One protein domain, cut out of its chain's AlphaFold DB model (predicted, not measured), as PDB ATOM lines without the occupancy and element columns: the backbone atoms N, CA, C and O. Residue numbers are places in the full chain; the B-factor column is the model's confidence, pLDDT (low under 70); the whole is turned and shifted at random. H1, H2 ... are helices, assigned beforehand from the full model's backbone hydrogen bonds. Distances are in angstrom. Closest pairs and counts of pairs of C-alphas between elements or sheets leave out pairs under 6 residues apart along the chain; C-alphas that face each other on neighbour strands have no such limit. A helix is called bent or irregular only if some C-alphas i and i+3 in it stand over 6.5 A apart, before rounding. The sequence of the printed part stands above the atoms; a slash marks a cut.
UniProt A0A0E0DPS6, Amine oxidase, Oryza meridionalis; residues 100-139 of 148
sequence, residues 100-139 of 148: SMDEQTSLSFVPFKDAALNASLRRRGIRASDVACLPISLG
ATOM      1  N   SER A 100     -28.419  24.376 -35.398       86.88
ATOM      2  CA  SER A 100     -27.212  25.131 -35.062       86.88
ATOM      3  C   SER A 100     -26.055  24.840 -36.027       86.88
ATOM      4  O   SER A 100     -26.017  23.815 -36.710       86.88
ATOM      5  N   MET A 101     -25.068  25.738 -36.075       88.50
ATOM      6  CA  MET A 101     -23.870  25.544 -36.906       88.50
ATOM      7  C   MET A 101     -23.040  24.330 -36.470       88.50
ATOM      8  O   MET A 101     -22.471  23.643 -37.321       88.50
ATOM      9  N   ASP A 102     -23.000  24.034 -35.169       88.94
ATOM     10  CA  ASP A 102     -22.310  22.860 -34.626       88.94
ATOM     11  C   ASP A 102     -22.988  21.560 -35.084       88.94
ATOM     12  O   ASP A 102     -22.312  20.604 -35.482       88.94
ATOM     13  N   GLU A 103     -24.324  21.535 -35.098       88.31
ATOM     14  CA  GLU A 103     -25.105  20.416 -35.632       88.31
ATOM     15  C   GLU A 103     -24.900  20.271 -37.140       88.31
ATOM     16  O   GLU A 103     -24.588  19.174 -37.597       88.31
ATOM     17  N   GLN A 104     -24.980  21.361 -37.914       91.69
ATOM     18  CA  GLN A 104     -24.725  21.336 -39.361       91.69
ATOM     19  C   GLN A 104     -23.325  20.798 -39.678       91.69
ATOM     20  O   GLN A 104     -23.153  19.913 -40.521       91.69
ATOM     21  N   THR A 105     -22.316  21.285 -38.956       93.25
ATOM     22  CA  THR A 105     -20.931  20.833 -39.113       93.25
ATOM     23  C   THR A 105     -20.818  19.347 -38.795       93.25
ATOM     24  O   THR A 105     -20.254  18.592 -39.582       93.25
ATOM     25  N   SER A 106     -21.412  18.890 -37.694       92.44
ATOM     26  CA  SER A 106     -21.376  17.477 -37.299       92.44
ATOM     27  C   SER A 106     -22.100  16.571 -38.302       92.44
ATOM     28  O   SER A 106     -21.587  15.511 -38.672       92.44
ATOM     29  N   LEU A 107     -23.266  16.999 -38.791       93.75
ATOM     30  CA  LEU A 107     -24.076  16.271 -39.768       93.75
ATOM     31  C   LEU A 107     -23.401  16.177 -41.139       93.75
ATOM     32  O   LEU A 107     -23.586  15.171 -41.822       93.75
ATOM     33  N   SER A 108     -22.561  17.146 -41.517       96.00
ATOM     34  CA  SER A 108     -21.799  17.095 -42.775       96.00
ATOM     35  C   SER A 108     -20.885  15.863 -42.891       96.00
ATOM     36  O   SER A 108     -20.594  15.406 -43.995       96.00
ATOM     37  N   PHE A 109     -20.485  15.265 -41.762       95.69
ATOM     38  CA  PHE A 109     -19.619  14.081 -41.734       95.69
ATOM     39  C   PHE A 109     -20.372  12.753 -41.589       95.69
ATOM     40  O   PHE A 109     -19.792  11.692 -41.824       95.69
ATOM     41  N   VAL A 110     -21.654  12.781 -41.207       95.75
ATOM     42  CA  VAL A 110     -22.463  11.568 -40.997       95.75
ATOM     43  C   VAL A 110     -22.538  10.678 -42.243       95.75
ATOM     44  O   VAL A 110     -22.344   9.470 -42.083       95.75
ATOM     45  N   PRO A 111     -22.725  11.206 -43.472       95.88
ATOM     46  CA  PRO A 111     -22.827  10.367 -44.666       95.88
ATOM     47  C   PRO A 111     -21.606   9.463 -44.887       95.88
ATOM     48  O   PRO A 111     -21.750   8.332 -45.340       95.88
ATOM     49  N   PHE A 112     -20.401   9.892 -44.498       95.81
ATOM     50  CA  PHE A 112     -19.182   9.090 -44.660       95.81
ATOM     51  C   PHE A 112     -19.112   7.863 -43.739       95.81
ATOM     52  O   PHE A 112     -18.257   6.999 -43.943       95.81
ATOM     53  N   LYS A 113     -20.007   7.748 -42.749       96.12
ATOM     54  CA  LYS A 113     -20.166   6.533 -41.933       96.12
ATOM     55  C   LYS A 113     -21.012   5.463 -42.633       96.12
ATOM     56  O   LYS A 113     -20.978   4.309 -42.216       96.12
ATOM     57  N   ASP A 114     -21.738   5.818 -43.694       96.81
ATOM     58  CA  ASP A 114     -22.580   4.886 -44.440       96.81
ATOM     59  C   ASP A 114     -21.767   4.062 -45.456       96.81
ATOM     60  O   ASP A 114     -21.055   4.580 -46.325       96.81
ATOM     61  N   ALA A 115     -21.875   2.735 -45.361       97.25
ATOM     62  CA  ALA A 115     -21.140   1.824 -46.234       97.25
ATOM     63  C   ALA A 115     -21.633   1.892 -47.690       97.25
ATOM     64  O   ALA A 115     -20.828   1.739 -48.617       97.25
ATOM     65  N   ALA A 116     -22.929   2.143 -47.908       97.69
ATOM     66  CA  ALA A 116     -23.504   2.190 -49.246       97.69
ATOM     67  C   ALA A 116     -23.008   3.417 -50.022       97.69
ATOM     68  O   ALA A 116     -22.580   3.270 -51.173       97.69
ATOM     69  N   LEU A 117     -22.966   4.593 -49.390       96.31
ATOM     70  CA  LEU A 117     -22.376   5.810 -49.938       96.31
ATOM     71  C   LEU A 117     -20.900   5.597 -50.276       96.31
ATOM     72  O   LEU A 117     -20.486   5.864 -51.405       96.31
ATOM     73  N   ASN A 118     -20.117   5.041 -49.351       97.44
ATOM     74  CA  ASN A 118     -18.693   4.780 -49.565       97.44
ATOM     75  C   ASN A 118     -18.439   3.822 -50.741       97.44
ATOM     76  O   ASN A 118     -17.561   4.067 -51.572       97.44
ATOM     77  N   ALA A 119     -19.234   2.756 -50.869       97.81
ATOM     78  CA  ALA A 119     -19.182   1.870 -52.031       97.81
ATOM     79  C   ALA A 119     -19.573   2.608 -53.327       97.81
ATOM     80  O   ALA A 119     -18.977   2.381 -54.381       97.81
ATOM     81  N   SER A 120     -20.551   3.514 -53.249       97.94
ATOM     82  CA  SER A 120     -20.999   4.388 -54.341       97.94
ATOM     83  C   SER A 120     -19.873   5.288 -54.863       97.94
ATOM     84  O   SER A 120     -19.691   5.387 -56.080       97.94
ATOM     85  N   LEU A 121     -19.107   5.912 -53.961       98.06
ATOM     86  CA  LEU A 121     -17.959   6.761 -54.295       98.06
ATOM     87  C   LEU A 121     -16.847   5.950 -54.967       98.06
ATOM     88  O   LEU A 121     -16.372   6.329 -56.038       98.06
ATOM     89  N   ARG A 122     -16.513   4.775 -54.408       97.69
ATOM     90  CA  ARG A 122     -15.498   3.866 -54.973       97.69
ATOM     91  C   ARG A 122     -15.842   3.415 -56.388       97.69
ATOM     92  O   ARG A 122     -14.990   3.497 -57.265       97.69
ATOM     93  N   ARG A 123     -17.092   3.000 -56.640       98.31
ATOM     94  CA  ARG A 123     -17.542   2.617 -57.995       98.31
ATOM     95  C   ARG A 123     -17.445   3.763 -59.004       98.31
ATOM     96  O   ARG A 123     -17.323   3.502 -60.193       98.31
ATOM     97  N   ARG A 124     -17.518   5.015 -58.540       97.94
ATOM     98  CA  ARG A 124     -17.389   6.219 -59.374       97.94
ATOM     99  C   ARG A 124     -15.949   6.729 -59.487       97.94
ATOM    100  O   ARG A 124     -15.731   7.718 -60.171       97.94
ATOM    101  N   GLY A 125     -14.982   6.090 -58.822       98.00
ATOM    102  CA  GLY A 125     -13.591   6.551 -58.797       98.00
ATOM    103  C   GLY A 125     -13.383   7.872 -58.046       98.00
ATOM    104  O   GLY A 125     -12.372   8.533 -58.258       98.00
ATOM    105  N   ILE A 126     -14.321   8.270 -57.180       98.19
ATOM    106  CA  ILE A 126     -14.253   9.520 -56.412       98.19
ATOM    107  C   ILE A 126     -13.623   9.228 -55.047       98.19
ATOM    108  O   ILE A 126     -14.055   8.313 -54.339       98.19
ATOM    109  N   ARG A 127     -12.612  10.010 -54.651       96.50
ATOM    110  CA  ARG A 127     -12.027   9.921 -53.307       96.50
ATOM    111  C   ARG A 127     -12.954  10.609 -52.310       96.50
ATOM    112  O   ARG A 127     -13.428  11.709 -52.569       96.50
ATOM    113  N   ALA A 128     -13.162  10.002 -51.144       93.44
ATOM    114  CA  ALA A 128     -13.976  10.610 -50.088       93.44
ATOM    115  C   ALA A 128     -13.431  11.978 -49.632       93.44
ATOM    116  O   ALA A 128     -14.212  12.854 -49.289       93.44
ATOM    117  N   SER A 129     -12.110  12.185 -49.706       95.38
ATOM    118  CA  SER A 129     -11.452  13.466 -49.403       95.38
ATOM    119  C   SER A 129     -11.840  14.613 -50.340       95.38
ATOM    120  O   SER A 129     -11.600  15.765 -50.000       95.38
ATOM    121  N   ASP A 130     -12.397  14.304 -51.513       96.69
ATOM    122  CA  ASP A 130     -12.785  15.293 -52.525       96.69
ATOM    123  C   ASP A 130     -14.297  15.589 -52.483       96.69
ATOM    124  O   ASP A 130     -14.829  16.252 -53.372       96.69
ATOM    125  N   VAL A 131     -15.009  15.070 -51.477       96.94
ATOM    126  CA  VAL A 131     -16.459  15.218 -51.318       96.94
ATOM    127  C   VAL A 131     -16.752  16.009 -50.051       96.94
ATOM    128  O   VAL A 131     -16.184  15.747 -48.996       96.94
ATOM    129  N   ALA A 132     -17.697  16.942 -50.148       95.88
ATOM    130  CA  ALA A 132     -18.304  17.620 -49.010       95.88
ATOM    131  C   ALA A 132     -19.817  17.376 -49.024       95.88
ATOM    132  O   ALA A 132     -20.420  17.241 -50.093       95.88
ATOM    133  N   CYS A 133     -20.436  17.326 -47.847       96.12
ATOM    134  CA  CYS A 133     -21.882  17.178 -47.711       96.12
ATOM    135  C   CYS A 133     -22.472  18.402 -47.012       96.12
ATOM    136  O   CYS A 133     -21.928  18.878 -46.019       96.12
ATOM    137  N   LEU A 134     -23.605  18.883 -47.519       95.00
ATOM    138  CA  LEU A 134     -24.383  19.947 -46.899       95.00
ATOM    139  C   LEU A 134     -25.662  19.331 -46.317       95.00
ATOM    140  O   LEU A 134     -26.468  18.810 -47.095       95.00
ATOM    141  N   PRO A 135     -25.869  19.353 -44.991       93.50
ATOM    142  CA  PRO A 135     -27.150  18.963 -44.424       93.50
ATOM    143  C   PRO A 135     -28.205  20.008 -44.788       93.50
ATOM    144  O   PRO A 135     -28.033  21.200 -44.543       93.50
ATOM    145  N   ILE A 136     -29.305  19.549 -45.376       91.88
ATOM    146  CA  ILE A 136     -30.472  20.373 -45.691       91.88
ATOM    147  C   ILE A 136     -31.660  19.877 -44.873       91.88
ATOM    148  O   ILE A 136     -31.809  18.675 -44.650       91.88
ATOM    149  N   SER A 137     -32.507  20.799 -44.414       89.12
ATOM    150  CA  SER A 137     -33.756  20.430 -43.750       89.12
ATOM    151  C   SER A 137     -34.645  19.650 -44.714       89.12
ATOM    152  O   SER A 137     -34.818  20.070 -45.859       89.12
ATOM    153  N   LEU A 138     -35.258  18.565 -44.238       88.94
ATOM    154  CA  LEU A 138     -36.175  17.762 -45.049       88.94
ATOM    155  C   LEU A 138     -37.472  18.515 -45.384       88.94
ATOM    156  O   LEU A 138     -38.118  18.204 -46.374       88.94
ATOM    157  N   GLY A 139     -37.843  19.537 -44.609       89.69
ATOM    158  CA  GLY A 139     -39.116  20.232 -44.786       89.69
ATOM    159  C   GLY A 139     -40.281  19.393 -44.261       89.69
ATOM    160  O   GLY A 139     -40.127  18.681 -43.273       89.69
TER     161      GLY A 139
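Overview. This is residues 100 to 139 of the 148 residues of the protein "Amine oxidase" of Oryza meridionalis (UniProt A0A0E0DPS6). What shape does the printed part make? Two helices, H1 and then H2, meet near their ends at a wide corner, as an open L, and the unnamed stretch of residues 124 to 139 folds back from the end of H2 and passes H1. What is it made of? The printed part has 40 residues with two named helices, H1 then H2 along the chain, and no named strand; its class is all helix. How spread out is it? The whole is loose and elongated, with a radius of gyration of the C-alphas of 11.4 A and spans of 33 by 20 by 14 A.

Arrangement. How does H1, residues 101 to 113, stand to H2, residues 115 to 123? They are close but not clearly touching, with the closest C-alphas, those of Phe 112 and Asn 118, 6.5 A apart. Their lines stand at a steep tilt of 69 degrees, only just short of about perpendicular, and they run the same way. What do the backbones show? In H2 every O i to N i+4 pair is within hydrogen-bond range. In H1 4 of 9 such pairs are, beside 8 of 10 O i to N i+3 pairs.

Along the chain. Where does H1 run? It goes from C-alpha 101 at (-23.870, 25.544, -36.906) to C-alpha 113, 20.0 A in length, and is irregular: C-alphas 108 and 111 are 7.1 A apart. Where does H2 run? It goes from C-alpha 115 to C-alpha 123 at (-17.542, 2.617, -57.995), 12.3 A in length.

Size, cuts and confidence. How large is it? The two C-alphas farthest apart, those of Ser 100 and Arg 123, are 33.6 A apart. Is it continuous and confident? The printed part has no cut, and the link from H1 to H2 is tight. Its mean pLDDT is 94.7, and no printed residue is under 70.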